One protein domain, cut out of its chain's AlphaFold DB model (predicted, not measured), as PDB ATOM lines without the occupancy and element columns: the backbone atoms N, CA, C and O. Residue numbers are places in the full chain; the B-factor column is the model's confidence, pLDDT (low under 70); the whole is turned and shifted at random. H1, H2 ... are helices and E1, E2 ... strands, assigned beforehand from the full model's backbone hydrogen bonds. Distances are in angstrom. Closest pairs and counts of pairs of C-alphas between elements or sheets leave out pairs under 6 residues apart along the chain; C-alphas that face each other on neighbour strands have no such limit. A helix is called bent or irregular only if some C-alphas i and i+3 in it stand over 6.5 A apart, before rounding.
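Overview. This is residues 4 to 169 of the 177 residues of an uncharacterized protein of Sphingobium sp. B10D3C (UniProt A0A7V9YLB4). A four-stranded sheet, E1 E2 E4 E3, makes one end of an elongated body, a group of crossed helices, H1, H3, H4 and H5, makes its middle, and the hairpin E5 and E6 makes the other end. H2 covers E4 and E3, and short H6 packs on H4. The printed part has 166 residues with six named helices and six named strands, in the order H1 E1 E2 H2 E3 E4 H3 H4 H5 E5 E6 H6; both sheets are antiparallel and the class is mixed. It is compact, with a radius of gyration of the C-alphas of 16.5 A, and spans 55 by 33 by 27 A.

Arrangement. Start at the sheet of E1, residues 36 to 39, E2, residues 42 to 45, E4, residues 73 to 75, and E3, residues 65 to 67, in that order and only just strongly twisted, with C-alphas up to 4.1 A off its plane. Look for N 37 and O 44 at 3.0 A in the hairpin E1 and E2, N 45 and O 73 at 2.8 A between E2 and E4, and N 66 and O 74 at 2.8 A in the hairpin E3 and E4. H2, residues 50 to 61, is on the sheet at a height of 9.7 A, making two layers, a sheet with a helix on one face. E2, H2 and E3 form a split strand-helix-strand unit, with E4 between its two strands and a right-handed crossover. Next find H1, residues 4 to 23, which only grazes the sheet with residues 21 to 22. H1 touches H4, residues 96 to 111, closest at C-alphas 17 and 103, 4.8 A, a steep tilt of 40 degrees, the same way. It touches H3, residues 79 to 91, at C-alphas 15 and 86, 5.3 A, and H5, residues 130 to 142, at C-alphas 9 and 138, 5.4 A. Residues 102 to 106 of H4 touch H2, closest at C-alphas 102 and 55, 6.0 A, and its residues 101 to 105 touch H6, residues 164 to 167, closest at C-alphas 101 and 166, 5.7 A. In the hairpin E5, residues 145 to 150, and E6, residues 153 to 158, N 148 and O 155 are 2.9 A apart; the closest C-alphas of H5 and E5 are 139 and 145, 5.6 A. Each O i to N i+4 pair is within hydrogen-bond range in H1, H2, H4 and H5, and 7 of 9 are in irregular H3, where C-alphas 80 and 83 are 7.4 A apart; H6 is too short for such a pair.

Along the chain. Find C-alpha 4 at (132.162, 143.405, 83.935); from there H1 runs 27.2 A to C-alpha 23. H4 runs 22.0 A from C-alpha 96 at (130.971, 136.412, 97.047), H3 19.7 A, H5 18.6 A, E6 17.1 A and H2 16.3 A. H6 ends at C-alpha 167, (140.020, 139.390, 109.668).

Size, cuts and confidence. The C-alphas farthest apart, those of Asp 40 and Ala 151, are 55.6 A apart. The printed part has no cut; the links H1 to E1 and H4 to H5 are long. Mean pLDDT of the printed part is 84.6, with residues 48 to 50, 112 to 128, 164 to 165 and 167 to 169 under 70.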
ATOM      1  N   THR A   4     131.475 144.552  84.540       77.69
ATOM      2  CA  THR A   4     132.162 143.405  83.935       77.69
ATOM      3  C   THR A   4     133.437 143.030  84.689       77.69
ATOM      4  O   THR A   4     133.599 141.873  85.044       77.69
ATOM      5  N   ASP A   5     134.276 144.012  85.035       81.44
ATOM      6  CA  ASP A   5     135.535 143.766  85.760       81.44
ATOM      7  C   ASP A   5     135.284 143.076  87.118       81.44
ATOM      8  O   ASP A   5     135.955 142.116  87.500       81.44
ATOM      9  N   ARG A   6     134.236 143.520  87.832       87.00
ATOM     10  CA  ARG A   6     133.826 142.909  89.103       87.00
ATOM     11  C   ARG A   6     133.317 141.484  88.907       87.00
ATOM     12  O   ARG A   6     133.682 140.611  89.689       87.00
ATOM     13  N   ASP A   7     132.457 141.267  87.916       90.25
ATOM     14  CA  ASP A   7     131.873 139.953  87.637       90.25
ATOM     15  C   ASP A   7     132.975 138.930  87.291       90.25
ATOM     16  O   ASP A   7     132.947 137.814  87.820       90.25
ATOM     17  N   ASP A   8     133.995 139.341  86.529       93.88
ATOM     18  CA  ASP A   8     135.161 138.516  86.200       93.88
ATOM     19  C   ASP A   8     136.005 138.185  87.448       93.88
ATOM     20  O   ASP A   8     136.431 137.041  87.632       93.88
ATOM     21  N   ALA A   9     136.232 139.157  88.340       94.00
ATOM     22  CA  ALA A   9     136.964 138.934  89.588       94.00
ATOM     23  C   ALA A   9     136.239 137.951  90.525       94.00
ATOM     24  O   ALA A   9     136.876 137.093  91.138       94.00
ATOM     25  N   VAL A  10     134.902 138.007  90.602       95.88
ATOM     26  CA  VAL A  10     134.115 137.030  91.381       95.88
ATOM     27  C   VAL A  10     134.287 135.621  90.817       95.88
ATOM     28  O   VAL A  10     134.489 134.677  91.583       95.88
ATOM     29  N   GLN A  11     134.248 135.465  89.492       96.50
ATOM     30  CA  GLN A  11     134.453 134.162  88.861       96.50
ATOM     31  C   GLN A  11     135.846 133.598  89.172       96.50
ATOM     32  O   GLN A  11     135.968 132.429  89.547       96.50
ATOM     33  N   ARG A  12     136.897 134.424  89.069       96.88
ATOM     34  CA  ARG A  12     138.276 134.009  89.378       96.88
ATOM     35  C   ARG A  12     138.452 133.624  90.845       96.88
ATOM     36  O   ARG A  12     139.060 132.595  91.125       96.88
ATOM     37  N   ILE A  13     137.844 134.364  91.772       96.06
ATOM     38  CA  ILE A  13     137.841 134.022  93.202       96.06
ATOM     39  C   ILE A  13     137.094 132.712  93.480       96.06
ATOM     40  O   ILE A  13     137.564 131.906  94.286       96.06
ATOM     41  N   ASN A  14     135.983 132.442  92.784       97.25
ATOM     42  CA  ASN A  14     135.296 131.155  92.909       97.25
ATOM     43  C   ASN A  14     136.172 129.994  92.421       97.25
ATOM     44  O   ASN A  14     136.306 128.989  93.115       97.25
ATOM     45  N   ARG A  15     136.836 130.149  91.267       96.69
ATOM     46  CA  ARG A  15     137.810 129.157  90.786       96.69
ATOM     47  C   ARG A  15     138.956 128.958  91.770       96.69
ATOM     48  O   ARG A  15     139.309 127.820  92.062       96.69
ATOM     49  N   ALA A  16     139.491 130.043  92.328       95.31
ATOM     50  CA  ALA A  16     140.559 129.975  93.314       95.31
ATOM     51  C   ALA A  16     140.147 129.164  94.551       95.31
ATOM     52  O   ALA A  16     140.934 128.354  95.029       95.31
ATOM     53  N   LEU A  17     138.910 129.309  95.047       95.88
ATOM     54  CA  LEU A  17     138.414 128.473  96.146       95.88
ATOM     55  C   LEU A  17     138.495 126.980  95.799       95.88
ATOM     56  O   LEU A  17     138.981 126.190  96.609       95.88
ATOM     57  N   PHE A  18     138.050 126.594  94.604       96.38
ATOM     58  CA  PHE A  18     138.058 125.199  94.161       96.38
ATOM     59  C   PHE A  18     139.486 124.681  93.990       96.38
ATOM     60  O   PHE A  18     139.808 123.597  94.474       96.38
ATOM     61  N   ASP A  19     140.357 125.473  93.369       93.00
ATOM     62  CA  ASP A  19     141.770 125.146  93.210       93.00
ATOM     63  C   ASP A  19     142.442 124.891  94.559       93.00
ATOM     64  O   ASP A  19     143.063 123.845  94.754       93.00
ATOM     65  N   VAL A  20     142.302 125.819  95.508       91.44
ATOM     66  CA  VAL A  20     142.955 125.719  96.818       91.44
ATOM     67  C   VAL A  20     142.365 124.565  97.635       91.44
ATOM     68  O   VAL A  20     143.113 123.833  98.281       91.44
ATOM     69  N   ALA A  21     141.043 124.373  97.601       92.31
ATOM     70  CA  ALA A  21     140.372 123.345  98.395       92.31
ATOM     71  C   ALA A  21     140.558 121.922  97.841       92.31
ATOM     72  O   ALA A  21     140.612 120.973  98.625       92.31
ATOM     73  N   LEU A  22     140.614 121.759  96.512       94.19
ATOM     74  CA  LEU A  22     140.506 120.447  95.862       94.19
ATOM     75  C   LEU A  22     141.741 120.035  95.056       94.19
ATOM     76  O   LEU A  22     141.991 118.833  94.951       94.19
ATOM     77  N   LYS A  23     142.503 120.979  94.486       92.00
ATOM     78  CA  LYS A  23     143.619 120.679  93.563       92.00
ATOM     79  C   LYS A  23     144.991 120.929  94.176       92.00
ATOM     80  O   LYS A  23     145.928 120.173  93.925       92.00
ATOM     81  N   TRP A  24     145.155 121.990  94.959       88.94
ATOM     82  CA  TRP A  24     146.459 122.349  95.512       88.94
ATOM     83  C   TRP A  24     146.972 121.281  96.477       88.94
ATOM     84  O   TRP A  24     146.295 120.870  97.413       88.94
ATOM     85  N   GLY A  25     148.202 120.824  96.232       82.44
ATOM     86  CA  GLY A  25     148.825 119.760  97.020       82.44
ATOM     87  C   GLY A  25     148.238 118.365  96.782       82.44
ATOM     88  O   GLY A  25     148.669 117.423  97.442       82.44
ATOM     89  N   VAL A  26     147.295 118.211  95.844       89.19
ATOM     90  CA  VAL A  26     146.727 116.916  95.468       89.19
ATOM     91  C   VAL A  26     147.445 116.388  94.232       89.19
ATOM     92  O   VAL A  26     147.442 117.012  93.175       89.19
ATOM     93  N   ASP A  27     148.052 115.214  94.373       91.69
ATOM     94  CA  ASP A  27     148.542 114.401  93.259       91.69
ATOM     95  C   ASP A  27     147.608 113.188  93.129       91.69
ATOM     96  O   ASP A  27     147.743 112.237  93.911       91.69
ATOM     97  N   PRO A  28     146.648 113.195  92.184       90.88
ATOM     98  CA  PRO A  28     145.685 112.107  92.039       90.88
ATOM     99  C   PRO A  28     146.356 110.749  91.834       90.88
ATOM    100  O   PRO A  28     145.857 109.741  92.322       90.88
ATOM    101  N   ASN A  29     147.526 110.700  91.195       93.44
ATOM    102  CA  ASN A  29     148.241 109.445  90.952       93.44
ATOM    103  C   ASN A  29     148.866 108.855  92.227       93.44
ATOM    104  O   ASN A  29     149.305 107.706  92.228       93.44
ATOM    105  N   LYS A  30     148.915 109.630  93.317       92.00
ATOM    106  CA  LYS A  30     149.452 109.218  94.622       92.00
ATOM    107  C   LYS A  30     148.413 109.254  95.747       92.00
ATOM    108  O   LYS A  30     148.747 108.914  96.882       92.00
ATOM    109  N   ALA A  31     147.165 109.615  95.447       92.50
ATOM    110  CA  ALA A  31     146.067 109.729  96.403       92.50
ATOM    111  C   ALA A  31     145.567 108.345  96.862       92.50
ATOM    112  O   ALA A  31     144.582 107.810  96.350       92.50
ATOM    113  N   THR A  32     146.260 107.734  97.822       92.06
ATOM    114  CA  THR A  32     145.969 106.368  98.301       92.06
ATOM    115  C   THR A  32     145.438 106.305  99.733       92.06
ATOM    116  O   THR A  32     144.901 105.276 100.133       92.06
ATOM    117  N   HIS A  33     145.573 107.379 100.514       90.69
ATOM    118  CA  HIS A  33     145.170 107.446 101.921       90.69
ATOM    119  C   HIS A  33     144.797 108.879 102.320       90.69
ATOM    120  O   HIS A  33     145.087 109.828 101.598       90.69
ATOM    121  N   SER A  34     144.157 109.050 103.479       86.56
ATOM    122  CA  SER A  34     143.792 110.372 104.003       86.56
ATOM    123  C   SER A  34     144.985 111.345 104.007       86.56
ATOM    124  O   SER A  34     146.093 110.940 104.354       86.56
ATOM    125  N   PRO A  35     144.774 112.632 103.677       88.31
ATOM    126  CA  PRO A  35     143.477 113.310 103.591       88.31
ATOM    127  C   PRO A  35     142.762 113.188 102.237       88.31
ATOM    128  O   PRO A  35     141.608 113.595 102.142       88.31
ATOM    129  N   VAL A  36     143.403 112.628 101.203       92.94
ATOM    130  CA  VAL A  36     142.809 112.492  99.863       92.94
ATOM    131  C   VAL A  36     143.125 111.123  99.274       92.94
ATOM    132  O   VAL A  36     144.290 110.766  99.109       92.94
ATOM    133  N   PHE A  37     142.093 110.362  98.923       95.44
ATOM    134  CA  PHE A  37     142.252 108.987  98.452       95.44
ATOM    135  C   PHE A  37     141.229 108.596  97.387       95.44
ATOM    136  O   PHE A  37     140.112 109.108  97.362       95.44
ATOM    137  N   TRP A  38     141.592 107.651  96.521       96.81
ATOM    138  CA  TRP A  38     140.651 107.032  95.590       96.81
ATOM    139  C   TRP A  38     139.749 106.009  96.277       96.81
ATOM    140  O   TRP A  38     140.215 105.140  97.016       96.81
ATOM    141  N   HIS A  39     138.457 106.068  95.970       96.25
ATOM    142  CA  HIS A  39     137.496 105.024  96.304       96.25
ATOM    143  C   HIS A  39     136.384 104.984  95.255       96.25
ATOM    144  O   HIS A  39     135.855 106.031  94.881       96.25
ATOM    145  N   ASP A  40     136.054 103.785  94.770       93.69
ATOM    146  CA  ASP A  40     135.013 103.541  93.761       93.69
ATOM    147  C   ASP A  40     135.091 104.475  92.541       93.69
ATOM    148  O   ASP A  40     134.092 105.029  92.083       93.69
ATOM    149  N   GLY A  41     136.310 104.668  92.025       92.88
ATOM    150  CA  GLY A  41     136.552 105.477  90.829       92.88
ATOM    151  C   GLY A  41     136.408 106.985  91.038       92.88
ATOM    152  O   GLY A  41     136.281 107.714  90.062       92.88
ATOM    153  N   SER A  42     136.426 107.479  92.279       95.56
ATOM    154  CA  SER A  42     136.412 108.919  92.560       95.56
ATOM    155  C   SER A  42     137.365 109.300  93.690       95.56
ATOM    156  O   SER A  42     137.610 108.516  94.615       95.56
ATOM    157  N   LEU A  43     137.882 110.527  93.639       96.69
ATOM    158  CA  LEU A  43     138.639 111.100  94.747       96.69
ATOM    159  C   LEU A  43     137.706 111.411  95.916       96.69
ATOM    160  O   LEU A  43     136.608 111.940  95.745       96.69
ATOM    161  N   ASN A  44     138.154 111.066  97.113       97.00
ATOM    162  CA  ASN A  44     137.474 111.319  98.368       97.00
ATOM    163  C   ASN A  44     138.371 112.196  99.240       97.00
ATOM    164  O   ASN A  44     139.555 111.905  99.411       97.00
ATOM    165  N   TYR A  45     137.786 113.248  99.802       94.25
ATOM    166  CA  TYR A  45     138.444 114.215 100.670       94.25
ATOM    167  C   TYR A  45     137.972 113.994 102.102       94.25
ATOM    168  O   TYR A  45     136.784 114.116 102.402       94.25
ATOM    169  N   TYR A  46     138.895 113.657 102.994       89.00
ATOM    170  CA  TYR A  46     138.617 113.470 104.410       89.00
ATOM    171  C   TYR A  46     139.453 114.443 105.229       89.00
ATOM    172  O   TYR A  46     140.683 114.379 105.223       89.00
ATOM    173  N   ASP A  47     138.781 115.307 105.985       78.75
ATOM    174  CA  ASP A  47     139.433 116.166 106.961       78.75
ATOM    175  C   ASP A  47     138.588 116.248 108.235       78.75
ATOM    176  O   ASP A  47     137.371 116.401 108.180       78.75
ATOM    177  N   HIS A  48     139.248 116.110 109.382       69.31
ATOM    178  CA  HIS A  48     138.633 116.182 110.709       69.31
ATOM    179  C   HIS A  48     138.724 117.592 111.309       69.31
ATOM    180  O   HIS A  48     138.218 117.833 112.405       69.31
ATOM    181  N   ARG A  49     139.399 118.526 110.628       67.69
ATOM    182  CA  ARG A  49     139.501 119.923 111.046       67.69
ATOM    183  C   ARG A  49     138.249 120.680 110.611       67.69
ATOM    184  O   ARG A  49     137.906 120.721 109.428       67.69
ATOM    185  N   SER A  50     137.614 121.343 111.576       64.88
ATOM    186  CA  SER A  50     136.311 122.013 111.436       64.88
ATOM    187  C   SER A  50     136.221 122.976 110.244       64.88
ATOM    188  O   SER A  50     135.188 123.035 109.581       64.88
ATOM    189  N   HIS A  51     137.294 123.707 109.933       72.31
ATOM    190  CA  HIS A  51     137.288 124.707 108.859       72.31
ATOM    191  C   HIS A  51     137.325 124.101 107.451       72.31
ATOM    192  O   HIS A  51     136.601 124.559 106.569       72.31
ATOM    193  N   ARG A  52     138.124 123.050 107.221       79.94
ATOM    194  CA  ARG A  52     138.127 122.339 105.930       79.94
ATOM    195  C   ARG A  52     136.835 121.573 105.716       79.94
ATOM    196  O   ARG A  52     136.282 121.606 104.622       79.94
ATOM    197  N   GLU A  53     136.309 120.979 106.780       86.50
ATOM    198  CA  GLU A  53     135.002 120.341 106.730       86.50
ATOM    199  C   GLU A  53     133.894 121.340 106.353       86.50
ATOM    200  O   GLU A  53     133.038 121.012 105.536       86.50
ATOM    201  N   ALA A  54     133.919 122.573 106.877       89.12
ATOM    202  CA  ALA A  54     132.953 123.608 106.502       89.12
ATOM    203  C   ALA A  54     132.999 123.934 104.998       89.12
ATOM    204  O   ALA A  54     131.949 123.980 104.356       89.12
ATOM    205  N   VAL A  55     134.197 124.069 104.420       91.56
ATOM    206  CA  VAL A  55     134.368 124.279 102.971       91.56
ATOM    207  C   VAL A  55     133.861 123.083 102.170       91.56
ATOM    208  O   VAL A  55     133.140 123.259 101.191       91.56
ATOM    209  N   PHE A  56     134.161 121.854 102.592       93.88
ATOM    210  CA  PHE A  56     133.656 120.669 101.898       93.88
ATOM    211  C   PHE A  56     132.136 120.519 102.011       93.88
ATOM    212  O   PHE A  56     131.487 120.120 101.046       93.88
ATOM    213  N   ARG A  57     131.532 120.907 103.139       93.44
ATOM    214  CA  ARG A  57     130.070 120.976 103.283       93.44
ATOM    215  C   ARG A  57     129.458 122.038 102.371       93.44
ATOM    216  O   ARG A  57     128.427 121.758 101.764       93.44
ATOM    217  N   TYR A  58     130.095 123.201 102.233       94.50
ATOM    218  CA  TYR A  58     129.697 124.210 101.249       94.50
ATOM    219  C   TYR A  58     129.736 123.622  99.834       94.50
ATOM    220  O   TYR A  58     128.699 123.549  99.179       94.50
ATOM    221  N   LEU A  59     130.876 123.076  99.399       96.31
ATOM    222  CA  LEU A  59     131.037 122.474  98.066       96.31
ATOM    223  C   LEU A  59     130.094 121.281  97.826       96.31
ATOM    224  O   LEU A  59     129.648 121.059  96.697       96.31
ATOM    225  N   LYS A  60     129.729 120.549  98.885       96.38
ATOM    226  CA  LYS A  60     128.672 119.534  98.845       96.38
ATOM    227  C   LYS A  60     127.304 120.156  98.567       96.38
ATOM    228  O   LYS A  60     126.589 119.688  97.687       96.38
ATOM    229  N   GLY A  61     126.951 121.236  99.263       95.50
ATOM    230  CA  GLY A  61     125.736 122.013  98.992       95.50
ATOM    231  C   GLY A  61     125.690 122.592  97.572       95.50
ATOM    232  O   GLY A  61     124.614 122.723  96.995       95.50
ATOM    233  N   ARG A  62     126.858 122.864  96.977       95.12
ATOM    234  CA  ARG A  62     127.008 123.292  95.577       95.12
ATOM    235  C   ARG A  62     126.975 122.135  94.562       95.12
ATOM    236  O   ARG A  62     126.967 122.392  93.356       95.12
ATOM    237  N   GLY A  63     126.924 120.877  95.007       95.12
ATOM    238  CA  GLY A  63     126.861 119.678  94.155       95.12
ATOM    239  C   GLY A  63     128.190 119.254  93.521       95.12
ATOM    240  O   GLY A  63     128.202 118.380  92.661       95.12
ATOM    241  N   VAL A  64     129.300 119.869  93.929       96.56
ATOM    242  CA  VAL A  64     130.663 119.549  93.458       96.56
ATOM    243  C   VAL A  64     131.214 118.354  94.228       96.56
ATOM    244  O   VAL A  64     131.896 117.494  93.673       96.56
ATOM    245  N   LEU A  65     130.873 118.297  95.517       97.44
ATOM    246  CA  LEU A  65     131.126 117.156  96.377       97.44
ATOM    247  C   LEU A  65     129.819 116.424  96.710       97.44
ATOM    248  O   LEU A  65     128.735 117.002  96.703       97.44
ATOM    249  N   GLY A  66     129.928 115.142  97.032       96.50
ATOM    250  CA  GLY A  66     128.844 114.288  97.499       96.50
ATOM    251  C   GLY A  66     129.235 113.518  98.756       96.50
ATOM    252  O   GLY A  66     130.318 113.702  99.314       96.50
ATOM    253  N   ASP A  67     128.342 112.638  99.205       95.94
ATOM    254  CA  ASP A  67     128.661 111.693 100.274       95.94
ATOM    255  C   ASP A  67     129.694 110.670  99.788       95.94
ATOM    256  O   ASP A  67     129.497 110.004  98.770       95.94
ATOM    257  N   GLY A  68     130.814 110.586 100.505       94.25
ATOM    258  CA  GLY A  68     131.935 109.712 100.184       94.25
ATOM    259  C   GLY A  68     132.140 108.572 101.173       94.25
ATOM    260  O   GLY A  68     131.353 108.328 102.092       94.25
ATOM    261  N   HIS A  69     133.233 107.844 100.966       93.94
ATOM    262  CA  HIS A  69     133.598 106.691 101.781       93.94
ATOM    263  C   HIS A  69     134.024 107.108 103.194       93.94
ATOM    264  O   HIS A  69     134.809 108.037 103.349       93.94
ATOM    265  N   ILE A  70     133.537 106.413 104.231       86.44
ATOM    266  CA  ILE A  70     133.917 106.621 105.646       86.44
ATOM    267  C   ILE A  70     133.927 108.120 106.018       86.44
ATOM    268  O   ILE A  70     134.939 108.685 106.420       86.44
ATOM    269  N   ARG A  71     132.769 108.781 105.880       88.00
ATOM    270  CA  ARG A  71     132.568 110.209 106.216       88.00
ATOM    271  C   ARG A  71     133.395 111.201 105.384       88.00
ATOM    272  O   ARG A  71     133.425 112.378 105.726       88.00
ATOM    273  N   ALA A  72     134.060 110.756 104.320       94.12
ATOM    274  CA  ALA A  72     134.705 111.649 103.369       94.12
ATOM    275  C   ALA A  72     133.677 112.351 102.468       94.12
ATOM    276  O   ALA A  72     132.506 111.972 102.396       94.12
ATOM    277  N   PHE A  73     134.154 113.350 101.737       96.38
ATOM    278  CA  PHE A  73     133.428 114.042 100.685       96.38
ATOM    279  C   PHE A  73     133.923 113.548  99.327       96.38
ATOM    280  O   PHE A  73     135.108 113.659  99.015       96.38
ATOM    281  N   LYS A  74     133.028 112.975  98.525       97.06
ATOM    282  CA  LYS A  74     133.345 112.418  97.204       97.06
ATOM    283  C   LYS A  74     133.339 113.518  96.146       97.06
ATOM    284  O   LYS A  74     132.362 114.250  96.074       97.06
ATOM    285  N   LEU A  75     134.360 113.602  95.297       97.75
ATOM    286  CA  LEU A  75     134.333 114.463  94.112       97.75
ATOM    287  C   LEU A  75     133.331 113.925  93.087       97.75
ATOM    288  O   LEU A  75     133.367 112.743  92.748       97.75
ATOM    289  N   MET A  76     132.425 114.786  92.626       97.75
ATOM    290  CA  MET A  76     131.332 114.398  91.726       97.75
ATOM    291  C   MET A  76     131.651 114.609  90.243       97.75
ATOM    292  O   MET A  76     130.898 114.140  89.393       97.75
ATOM    293  N   CYS A  77     132.748 115.300  89.938       96.44
ATOM    294  CA  CYS A  77     133.291 115.463  88.595       96.44
ATOM    295  C   CYS A  77     134.678 114.821  88.494       96.44
ATOM    296  O   CYS A  77     135.277 114.441  89.505       96.44
ATOM    297  N   ASP A  78     135.205 114.735  87.277       95.38
ATOM    298  CA  ASP A  78     136.598 114.358  87.084       95.38
ATOM    299  C   ASP A  78     137.524 115.450  87.637       95.38
ATOM    300  O   ASP A  78     137.169 116.631  87.706       95.38
ATOM    301  N   PHE A  79     138.722 115.050  88.070       94.44
ATOM    302  CA  PHE A  79     139.685 115.971  88.682       94.44
ATOM    303  C   PHE A  79     140.110 117.090  87.719       94.44
ATOM    304  O   PHE A  79     140.264 118.239  88.134       94.44
ATOM    305  N   ASP A  80     140.234 116.770  86.431       94.50
ATOM    306  CA  ASP A  80     140.592 117.735  85.387       94.50
ATOM    307  C   ASP A  80     139.433 118.694  85.040       94.50
ATOM    308  O   ASP A  80     139.667 119.776  84.503       94.50
ATOM    309  N   ASP A  81     138.195 118.353  85.419       96.62
ATOM    310  CA  ASP A  81     136.987 119.145  85.149       96.62
ATOM    311  C   ASP A  81     136.585 120.071  86.311       96.62
ATOM    312  O   ASP A  81     135.572 120.771  86.239       96.62
ATOM    313  N   ILE A  82     137.378 120.130  87.386       96.75
ATOM    314  CA  ILE A  82     137.099 120.984  88.554       96.75
ATOM    315  C   ILE A  82     136.935 122.463  88.157       96.75
ATOM    316  O   ILE A  82     136.068 123.148  88.701       96.75
ATOM    317  N   ASP A  83     137.704 122.953  87.180       95.56
ATOM    318  CA  ASP A  83     137.616 124.350  86.730       95.56
ATOM    319  C   ASP A  83     136.271 124.628  86.039       95.56
ATOM    320  O   ASP A  83     135.648 125.667  86.265       95.56
ATOM    321  N   GLN A  84     135.774 123.662  85.261       97.06
ATOM    322  CA  GLN A  84     134.456 123.740  84.629       97.06
ATOM    323  C   GLN A  84     133.341 123.665  85.679       97.06
ATOM    324  O   GLN A  84     132.338 124.373  85.577       97.06
ATOM    325  N   ALA A  85     133.517 122.847  86.722       97.12
ATOM    326  CA  ALA A  85     132.583 122.783  87.841       97.12
ATOM    327  C   ALA A  85     132.520 124.114  88.612       97.12
ATOM    328  O   ALA A  85     131.427 124.545  88.986       97.12
ATOM    329  N   ALA A  86     133.656 124.794  88.800       97.12
ATOM    330  CA  ALA A  86     133.720 126.120  89.414       97.12
ATOM    331  C   ALA A  86     133.024 127.197  88.559       97.12
ATOM    332  O   ALA A  86     132.329 128.063  89.093       97.12
ATOM    333  N   ASP A  87     133.151 127.124  87.232       96.50
ATOM    334  CA  ASP A  87     132.431 128.013  86.312       96.50
ATOM    335  C   ASP A  87     130.924 127.790  86.341       96.50
ATOM    336  O   ASP A  87     130.142 128.737  86.431       96.50
ATOM    337  N   ALA A  88     130.501 126.527  86.299       96.50
ATOM    338  CA  ALA A  88     129.097 126.164  86.412       96.50
ATOM    339  C   ALA A  88     128.518 126.573  87.776       96.50
ATOM    340  O   ALA A  88     127.344 126.929  87.881       96.50
ATOM    341  N   ASP A  89     129.324 126.523  88.834       96.75
ATOM    342  CA  ASP A  89     128.959 127.023  90.152       96.75
ATOM    343  C   ASP A  89     128.758 128.542  90.182       96.75
ATOM    344  O   ASP A  89     127.716 129.006  90.649       96.75
ATOM    345  N   TYR A  90     129.689 129.299  89.601       96.50
ATOM    346  CA  TYR A  90     129.573 130.748  89.448       96.50
ATOM    347  C   TYR A  90     128.315 131.145  88.658       96.50
ATOM    348  O   TYR A  90     127.534 131.982  89.115       96.50
ATOM    349  N   CYS A  91     128.051 130.487  87.524       96.06
ATOM    350  CA  CYS A  91     126.878 130.748  86.681       96.06
ATOM    351  C   CYS A  91     125.537 130.485  87.390       96.06
ATOM    352  O   CYS A  91     124.517 131.062  87.013       96.06
ATOM    353  N   ARG A  92     125.517 129.627  88.421       93.38
ATOM    354  CA  ARG A  92     124.333 129.388  89.266       93.38
ATOM    355  C   ARG A  92     124.098 130.492  90.302       93.38
ATOM    356  O   ARG A  92     123.062 130.486  90.962       93.38
ATOM    357  N   GLY A  93     125.030 131.434  90.422       94.69
ATOM    358  CA  GLY A  93     125.034 132.489  91.424       94.69
ATOM    359  C   GLY A  93     125.753 132.040  92.692       94.69
ATOM    360  O   GLY A  93     125.442 130.995  93.273       94.69
ATOM    361  N   VAL A  94     126.711 132.853  93.124       94.81
ATOM    362  CA  VAL A  94     127.480 132.655  94.357       94.81
ATOM    363  C   VAL A  94     127.335 133.870  95.262       94.81
ATOM    364  O   VAL A  94     127.220 135.000  94.784       94.81
ATOM    365  N   ASP A  95     127.358 133.634  96.570       93.25
ATOM    366  CA  ASP A  95     127.581 134.698  97.539       93.25
ATOM    367  C   ASP A  95     129.092 134.941  97.632       93.25
ATOM    368  O   ASP A  95     129.846 134.118  98.153       93.25
ATOM    369  N   VAL A  96     129.546 136.066  97.079       92.56
ATOM    370  CA  VAL A  96     130.971 136.412  97.047       92.56
ATOM    371  C   VAL A  96     131.562 136.564  98.454       92.56
ATOM    372  O   VAL A  96     132.714 136.186  98.653       92.56
ATOM    373  N   ASP A  97     130.794 137.038  99.442       91.06
ATOM    374  CA  ASP A  97     131.287 137.170 100.818       91.06
ATOM    375  C   ASP A  97     131.550 135.790 101.438       91.06
ATOM    376  O   ASP A  97     132.545 135.587 102.145       91.06
ATOM    377  N   GLU A  98     130.685 134.818 101.147       90.94
ATOM    378  CA  GLU A  98     130.854 133.430 101.574       90.94
ATOM    379  C   GLU A  98     132.053 132.770 100.872       90.94
ATOM    380  O   GLU A  98     132.925 132.208 101.541       90.94
ATOM    381  N   VAL A  99     132.160 132.909  99.542       94.19
ATOM    382  CA  VAL A  99     133.279 132.358  98.753       94.19
ATOM    383  C   VAL A  99     134.617 132.918  99.228       94.19
ATOM    384  O   VAL A  99     135.552 132.151  99.466       94.19
ATOM    385  N   VAL A 100     134.717 134.238  99.424       92.38
ATOM    386  CA  VAL A 100     135.936 134.874  99.940       92.38
ATOM    387  C   VAL A 100     136.258 134.357 101.340       92.38
ATOM    388  O   VAL A 100     137.417 134.055 101.618       92.38
ATOM    389  N   SER A 101     135.257 134.183 102.210       87.94
ATOM    390  CA  SER A 101     135.479 133.682 103.574       87.94
ATOM    391  C   SER A 101     136.099 132.288 103.549       87.94
ATOM    392  O   SER A 101     137.093 132.031 104.232       87.94
ATOM    393  N   PHE A 102     135.550 131.396 102.727       91.38
ATOM    394  CA  PHE A 102     136.071 130.042 102.585       91.38
ATOM    395  C   PHE A 102     137.441 129.999 101.914       91.38
ATOM    396  O   PHE A 102     138.304 129.246 102.366       91.38
ATOM    397  N   LEU A 103     137.680 130.832 100.899       91.56
ATOM    398  CA  LEU A 103     138.982 130.927 100.243       91.56
ATOM    399  C   LEU A 103     140.062 131.349 101.243       91.56
ATOM    400  O   LEU A 103     141.106 130.710 101.335       91.56
ATOM    401  N   VAL A 104     139.782 132.373 102.048       85.94
ATOM    402  CA  VAL A 104     140.681 132.861 103.101       85.94
ATOM    403  C   VAL A 104     140.994 131.764 104.115       85.94
ATOM    404  O   VAL A 104     142.165 131.537 104.420       85.94
ATOM    405  N   MET A 105     139.985 131.015 104.573       82.94
ATOM    406  CA  MET A 105     140.197 129.870 105.467       82.94
ATOM    407  C   MET A 105     141.101 128.799 104.841       82.94
ATOM    408  O   MET A 105     141.963 128.251 105.529       82.94
ATOM    409  N   GLN A 106     140.937 128.502 103.547       85.25
ATOM    410  CA  GLN A 106     141.778 127.519 102.856       85.25
ATOM    411  C   GLN A 106     143.211 128.010 102.640       85.25
ATOM    412  O   GLN A 106     144.151 127.236 102.811       85.25
ATOM    413  N   LEU A 107     143.401 129.289 102.320       83.31
ATOM    414  CA  LEU A 107     144.731 129.882 102.182       83.31
ATOM    415  C   LEU A 107     145.482 129.887 103.520       83.31
ATOM    416  O   LEU A 107     146.641 129.484 103.559       83.31
ATOM    417  N   ILE A 108     144.818 130.255 104.622       77.62
ATOM    418  CA  ILE A 108     145.400 130.179 105.974       77.62
ATOM    419  C   ILE A 108     145.774 128.739 106.305       77.62
ATOM    420  O   ILE A 108     146.876 128.482 106.770       77.62
ATOM    421  N   TYR A 109     144.897 127.778 106.017       75.44
ATOM    422  CA  TYR A 109     145.223 126.371 106.224       75.44
ATOM    423  C   TYR A 109     146.483 125.956 105.452       75.44
ATOM    424  O   TYR A 109     147.340 125.254 105.986       75.44
ATOM    425  N   GLN A 110     146.569 126.354 104.182       75.50
ATOM    426  CA  GLN A 110     147.635 125.923 103.285       75.50
ATOM    427  C   GLN A 110     148.988 126.549 103.639       75.50
ATOM    428  O   GLN A 110     150.020 125.903 103.462       75.50
ATOM    429  N   PHE A 111     148.982 127.790 104.123       72.56
ATOM    430  CA  PHE A 111     150.194 128.573 104.360       72.56
ATOM    431  C   PHE A 111     150.480 128.850 105.840       72.56
ATOM    432  O   PHE A 111     151.472 129.499 106.156       72.56
ATOM    433  N   GLY A 112     149.647 128.353 106.755       60.50
ATOM    434  CA  GLY A 112     149.719 128.642 108.188       60.50
ATOM    435  C   GLY A 112     149.079 129.982 108.543       60.50
ATOM    436  O   GLY A 112     148.272 130.032 109.462       60.50
ATOM    437  N   GLU A 113     149.360 131.031 107.768       62.03
ATOM    438  CA  GLU A 113     148.845 132.393 107.928       62.03
ATOM    439  C   GLU A 113     148.715 133.090 106.562       62.03
ATOM    440  O   GLU A 113     149.462 132.815 105.624       62.03
ATOM    441  N   LEU A 114     147.802 134.060 106.457       62.53
ATOM    442  CA  LEU A 114     147.795 135.056 105.375       62.53
ATOM    443  C   LEU A 114     148.628 136.282 105.789       62.53
ATOM    444  O   LEU A 114     148.129 137.406 105.877       62.53
ATOM    445  N   PHE A 115     149.907 136.066 106.093       54.34
ATOM    446  CA  PHE A 115     150.852 137.168 106.279       54.34
ATOM    447  C   PHE A 115     151.097 137.852 104.925       54.34
ATOM    448  O   PHE A 115     151.543 137.149 104.024       54.34
ATOM    449  N   PRO A 116     150.835 139.169 104.734       55.62
ATOM    450  CA  PRO A 116     150.723 140.235 105.730       55.62
ATOM    451  C   PRO A 116     149.386 141.014 105.710       55.62
ATOM    452  O   PRO A 116     149.380 142.197 106.039       55.62
ATOM    453  N   LEU A 117     148.234 140.394 105.407       56.97
ATOM    454  CA  LEU A 117     146.934 141.107 105.472       56.97
ATOM    455  C   LEU A 117     146.592 141.637 106.888       56.97
ATOM    456  O   LEU A 117     145.706 142.481 107.038       56.97
ATOM    457  N   ASN A 118     147.352 141.197 107.898       50.62
ATOM    458  CA  ASN A 118     147.423 141.704 109.273       50.62
ATOM    459  C   ASN A 118     148.601 142.690 109.476       50.62
ATOM    460  O   ASN A 118     149.396 142.550 110.407       50.62
ATOM    461  N   ALA A 119     148.743 143.678 108.588       45.38
ATOM    462  CA  ALA A 119     149.865 144.627 108.556       45.38
ATOM    463  C   ALA A 119     150.061 145.471 109.835       45.38
ATOM    464  O   ALA A 119     151.120 146.074 110.001       45.38
ATOM    465  N   ASP A 120     149.098 145.492 110.763       45.94
ATOM    466  CA  ASP A 120     149.246 146.193 112.046       45.94
ATOM    467  C   ASP A 120     150.339 145.576 112.947       45.94
ATOM    468  O   ASP A 120     150.785 146.224 113.893       45.94
ATOM    469  N   LEU A 121     150.796 144.344 112.665       42.50
ATOM    470  CA  LEU A 121     151.725 143.604 113.532       42.50
ATOM    471  C   LEU A 121     153.095 143.279 112.912       42.50
ATOM    472  O   LEU A 121     154.024 143.001 113.667       42.50
ATOM    473  N   ASN A 122     153.265 143.299 111.581       44.22
ATOM    474  CA  ASN A 122     154.557 142.948 110.969       44.22
ATOM    475  C   ASN A 122     154.716 143.509 109.535       44.22
ATOM    476  O   ASN A 122     154.146 142.948 108.597       44.22
ATOM    477  N   PRO A 123     155.481 144.597 109.322       44.09
ATOM    478  CA  PRO A 123     155.632 145.248 108.019       44.09
ATOM    479  C   PRO A 123     156.668 144.557 107.110       44.09
ATOM    480  O   PRO A 123     157.489 145.229 106.497       44.09
ATOM    481  N   GLN A 124     156.670 143.224 107.017       47.47
ATOM    482  CA  GLN A 124     157.604 142.516 106.133       47.47
ATOM    483  C   GLN A 124     157.128 142.510 104.676       47.47
ATOM    484  O   GLN A 124     155.956 142.264 104.383       47.47
ATOM    485  N   ILE A 125     158.069 142.720 103.750       49.16
ATOM    486  CA  ILE A 125     157.874 142.484 102.317       49.16
ATOM    487  C   ILE A 125     157.728 140.973 102.097       49.16
ATOM    488  O   ILE A 125     158.681 140.217 102.283       49.16
ATOM    489  N   VAL A 126     156.539 140.526 101.689       54.59
ATOM    490  CA  VAL A 126     156.261 139.110 101.411       54.59
ATOM    491  C   VAL A 126     156.367 138.841  99.912       54.59
ATOM    492  O   VAL A 126     155.713 139.496  99.101       54.59
ATOM    493  N   MET A 127     157.173 137.842  99.545       55.59
ATOM    494  CA  MET A 127     157.156 137.277  98.198       55.59
ATOM    495  C   MET A 127     156.087 136.191  98.118       55.59
ATOM    496  O   MET A 127     156.258 135.082  98.620       55.59
ATOM    497  N   TRP A 128     154.979 136.522  97.474       64.50
ATOM    498  CA  TRP A 128     153.919 135.579  97.160       64.50
ATOM    499  C   TRP A 128     154.302 134.688  95.976       64.50
ATOM    500  O   TRP A 128     155.009 135.118  95.062       64.50
ATOM    501  N   SER A 129     153.779 133.459  95.946       73.69
ATOM    502  CA  SER A 129     153.747 132.706  94.688       73.69
ATOM    503  C   SER A 129     152.910 133.473  93.658       73.69
ATOM    504  O   SER A 129     151.967 134.163  94.041       73.69
ATOM    505  N   GLU A 130     153.193 133.331  92.360       78.94
ATOM    506  CA  GLU A 130     152.403 133.989  91.300       78.94
ATOM    507  C   GLU A 130     150.897 133.717  91.441       78.94
ATOM    508  O   GLU A 130     150.076 134.615  91.263       78.94
ATOM    509  N   ARG A 131     150.534 132.493  91.847       80.19
ATOM    510  CA  ARG A 131     149.140 132.094  92.078       80.19
ATOM    511  C   ARG A 131     148.518 132.819  93.267       80.19
ATOM    512  O   ARG A 131     147.378 133.258  93.182       80.19
ATOM    513  N   THR A 132     149.255 132.962  94.368       82.50
ATOM    514  CA  THR A 132     148.773 133.699  95.544       82.50
ATOM    515  C   THR A 132     148.662 135.193  95.240       82.50
ATOM    516  O   THR A 132     147.664 135.799  95.612       82.50
ATOM    517  N   SER A 133     149.619 135.772  94.503       83.88
ATOM    518  CA  SER A 133     149.560 137.169  94.050       83.88
ATOM    519  C   SER A 133     148.301 137.453  93.237       83.88
ATOM    520  O   SER A 133     147.613 138.427  93.517       83.88
ATOM    521  N   ALA A 134     147.961 136.580  92.282       88.38
ATOM    522  CA  ALA A 134     146.754 136.736  91.470       88.38
ATOM    523  C   ALA A 134     145.478 136.752  92.330       88.38
ATOM    524  O   ALA A 134     144.615 137.605  92.138       88.38
ATOM    525  N   ILE A 135     145.396 135.879  93.341       91.31
ATOM    526  CA  ILE A 135     144.266 135.866  94.281       91.31
ATOM    527  C   ILE A 135     144.190 137.178  95.073       91.31
ATOM    528  O   ILE A 135     143.108 137.739  95.224       91.31
ATOM    529  N   ILE A 136     145.319 137.683  95.582       88.38
ATOM    530  CA  ILE A 136     145.340 138.965  96.303       88.38
ATOM    531  C   ILE A 136     144.902 140.111  95.384       88.38
ATOM    532  O   ILE A 136     144.161 140.988  95.820       88.38
ATOM    533  N   ASP A 137     145.309 140.103  94.118       89.06
ATOM    534  CA  ASP A 137     144.913 141.107  93.131       89.06
ATOM    535  C   ASP A 137     143.400 141.100  92.880       89.06
ATOM    536  O   ASP A 137     142.776 142.162  92.921       89.06
ATOM    537  N   ASP A 138     142.793 139.921  92.753       93.56
ATOM    538  CA  ASP A 138     141.340 139.780  92.630       93.56
ATOM    539  C   ASP A 138     140.607 140.230  93.909       93.56
ATOM    540  O   ASP A 138     139.590 140.924  93.847       93.56
ATOM    541  N   LEU A 139     141.139 139.920  95.098       91.88
ATOM    542  CA  LEU A 139     140.584 140.416  96.365       91.88
ATOM    543  C   LEU A 139     140.669 141.946  96.482       91.88
ATOM    544  O   LEU A 139     139.783 142.564  97.087       91.88
ATOM    545  N   ARG A 140     141.711 142.564  95.908       90.44
ATOM    546  CA  ARG A 140     141.842 144.027  95.815       90.44
ATOM    547  C   ARG A 140     140.810 144.617  94.867       90.44
ATOM    548  O   ARG A 140     140.161 145.600  95.219       90.44
ATOM    549  N   GLU A 141     140.617 144.002  93.707       92.81
ATOM    550  CA  GLU A 141     139.597 144.406  92.738       92.81
ATOM    551  C   GLU A 141     138.186 144.344  93.338       92.81
ATOM    552  O   GLU A 141     137.392 145.274  93.196       92.81
ATOM    553  N   LEU A 142     137.889 143.303  94.118       92.56
ATOM    554  CA  LEU A 142     136.601 143.163  94.794       92.56
ATOM    555  C   LEU A 142     136.401 144.111  95.989       92.56
ATOM    556  O   LEU A 142     135.255 144.289  96.419       92.56
ATOM    557  N   GLY A 143     137.476 144.731  96.487       91.56
ATOM    558  CA  GLY A 143     137.465 145.689  97.594       91.56
ATOM    559  C   GLY A 143     137.634 145.074  98.988       91.56
ATOM    560  O   GLY A 143     137.465 145.786  99.978       91.56
ATOM    561  N   TYR A 144     137.969 143.785  99.100       89.44
ATOM    562  CA  TYR A 144     138.238 143.128 100.392       89.44
ATOM    563  C   TYR A 144     139.629 143.444 100.933       89.44
ATOM    564  O   TYR A 144     139.825 143.486 102.149       89.44
ATOM    565  N   VAL A 145     140.580 143.691 100.034       88.31
ATOM    566  CA  VAL A 145     141.960 144.062 100.351       88.31
ATOM    567  C   VAL A 145     142.249 145.439  99.764       88.31
ATOM    568  O   VAL A 145     141.788 145.773  98.677       88.31
ATOM    569  N   GLU A 146     143.022 146.255 100.470       87.00
ATOM    570  CA  GLU A 146     143.570 147.497  99.928       87.00
ATOM    571  C   GLU A 146     145.091 147.503 100.016       87.00
ATOM    572  O   GLU A 146     145.676 146.968 100.959       87.00
ATOM    573  N   ARG A 147     145.721 148.150  99.033       85.38
ATOM    574  CA  ARG A 147     147.163 148.381  99.014       85.38
ATOM    575  C   ARG A 147     147.455 149.773  99.550       85.38
ATOM    576  O   ARG A 147     147.041 150.759  98.943       85.38
ATOM    577  N   VAL A 148     148.184 149.856 100.657       82.62
ATOM    578  CA  VAL A 148     148.540 151.127 101.301       82.62
ATOM    579  C   VAL A 148     150.053 151.355 101.281       82.62
ATOM    580  O   VAL A 148     150.812 150.390 101.384       82.62
ATOM    581  N   PRO A 149     150.522 152.609 101.134       80.75
ATOM    582  CA  PRO A 149     151.942 152.921 101.247       80.75
ATOM    583  C   PRO A 149     152.501 152.553 102.629       80.75
ATOM    584  O   PRO A 149     151.839 152.764 103.646       80.75
ATOM    585  N   SER A 150     153.736 152.059 102.668       77.12
ATOM    586  CA  SER A 150     154.518 151.802 103.882       77.12
ATOM    587  C   SER A 150     155.924 152.397 103.751       77.12
ATOM    588  O   SER A 150     156.339 152.807 102.667       77.12
ATOM    589  N   ALA A 151     156.680 152.441 104.854       72.06
ATOM    590  CA  ALA A 151     158.059 152.940 104.854       72.06
ATOM    591  C   ALA A 151     158.990 152.166 103.894       72.06
ATOM    592  O   ALA A 151     159.978 152.722 103.425       72.06
ATOM    593  N   GLU A 152     158.653 150.913 103.582       71.56
ATOM    594  CA  GLU A 152     159.443 150.013 102.732       71.56
ATOM    595  C   GLU A 152     158.792 149.757 101.357       71.56
ATOM    596  O   GLU A 152     159.282 148.942 100.579       71.56
ATOM    597  N   GLY A 153     157.697 150.456 101.027       76.06
ATOM    598  CA  GLY A 153     156.999 150.320  99.747       76.06
ATOM    599  C   GLY A 153     155.483 150.332  99.902       76.06
ATOM    600  O   GLY A 153     154.888 151.373 100.175       76.06
ATOM    601  N   TYR A 154     154.851 149.181  99.685       76.19
ATOM    602  CA  TYR A 154     153.411 149.002  99.842       76.19
ATOM    603  C   TYR A 154     153.117 147.731 100.630       76.19
ATOM    604  O   TYR A 154     153.815 146.730 100.475       76.19
ATOM    605  N   VAL A 155     152.056 147.765 101.431       77.88
ATOM    606  CA  VAL A 155     151.519 146.598 102.137       77.88
ATOM    607  C   VAL A 155     150.050 146.411 101.775       77.88
ATOM    608  O   VAL A 155     149.320 147.384 101.577       77.88
ATOM    609  N   ASP A 156     149.628 145.157 101.669       80.44
ATOM    610  CA  ASP A 156     148.232 144.791 101.449       80.44
ATOM    611  C   ASP A 156     147.573 144.520 102.813       80.44
ATOM    612  O   ASP A 156     148.156 143.835 103.651       80.44
ATOM    613  N   ARG A 157     146.375 145.064 103.059       78.88
ATOM    614  CA  ARG A 157     145.626 144.875 104.318       78.88
ATOM    615  C   ARG A 157     144.130 144.684 104.090       78.88
ATOM    616  O   ARG A 157     143.593 145.129 103.076       78.88
ATOM    617  N   TRP A 158     143.443 144.077 105.057       84.06
ATOM    618  CA  TRP A 158     141.983 143.942 105.033       84.06
ATOM    619  C   TRP A 158     141.262 145.298 105.060       84.06
ATOM    620  O   TRP A 158     141.582 146.169 105.870       84.06
ATOM    621  N   THR A 159     140.230 145.462 104.230       83.69
ATOM    622  CA  THR A 159     139.340 146.632 104.282       83.69
ATOM    623  C   THR A 159     138.209 146.436 105.292       83.69
ATOM    624  O   THR A 159     137.998 145.357 105.852       83.69
ATOM    625  N   LYS A 160     137.391 147.484 105.480       82.50
ATOM    626  CA  LYS A 160     136.163 147.406 106.283       82.50
ATOM    627  C   LYS A 160     135.090 146.465 105.707       82.50
ATOM    628  O   LYS A 160     134.152 146.143 106.434       82.50
ATOM    629  N   MET A 161     135.225 146.038 104.450       82.50
ATOM    630  CA  MET A 161     134.305 145.111 103.788       82.50
ATOM    631  C   MET A 161     134.560 143.656 104.195       82.50
ATOM    632  O   MET A 161     133.610 142.904 104.370       82.50
ATOM    633  N   ALA A 162     135.822 143.271 104.412       78.19
ATOM    634  CA  ALA A 162     136.157 141.924 104.873       78.19
ATOM    635  C   ALA A 162     135.481 141.647 106.217       78.19
ATOM    636  O   ALA A 162     135.631 142.437 107.148       78.19
ATOM    637  N   ASN A 163     134.709 140.570 106.341       70.62
ATOM    638  CA  ASN A 163     133.968 140.320 107.572       70.62
ATOM    639  C   ASN A 163     134.926 139.996 108.749       70.62
ATOM    640  O   ASN A 163     136.090 139.647 108.533       70.62
ATOM    641  N   PRO A 164     134.474 140.103 110.011       66.62
ATOM    642  CA  PRO A 164     135.327 139.813 111.160       66.62
ATOM    643  C   PRO A 164     135.922 138.401 111.159       66.62
ATOM    644  O   PRO A 164     137.031 138.246 111.645       66.62
ATOM    645  N   ALA A 165     135.251 137.395 110.588       63.97
ATOM    646  CA  ALA A 165     135.783 136.033 110.494       63.97
ATOM    647  C   ALA A 165     136.959 135.920 109.502       63.97
ATOM    648  O   ALA A 165     137.892 135.167 109.760       63.97
ATOM    649  N   MET A 166     136.951 136.704 108.416       71.62
ATOM    650  CA  MET A 166     138.080 136.845 107.487       71.62
ATOM    651  C   MET A 166     139.257 137.596 108.124       71.62
ATOM    652  O   MET A 166     140.404 137.310 107.807       71.62
ATOM    653  N   ARG A 167     138.982 138.578 109.000       64.06
ATOM    654  CA  ARG A 167     140.020 139.390 109.668       64.06
ATOM    655  C   ARG A 167     140.604 138.728 110.906       64.06
ATOM    656  O   ARG A 167     141.775 138.919 111.206       64.06
ATOM    657  N   ALA A 168     139.791 137.970 111.631       59.25
ATOM    658  CA  ALA A 168     140.176 137.273 112.849       59.25
ATOM    659  C   ALA A 168     141.005 136.011 112.571       59.25
ATOM    660  O   ALA A 168     141.061 135.157 113.450       59.25
ATOM    661  N   SER A 169     141.604 135.893 111.372       52.81
ATOM    662  CA  SER A 169     142.516 134.832 110.935       52.81
ATOM    663  C   SER A 169     143.264 134.260 112.129       52.81
ATOM    664  O   SER A 169     144.144 134.920 112.679       52.81
TER     665      SER A 169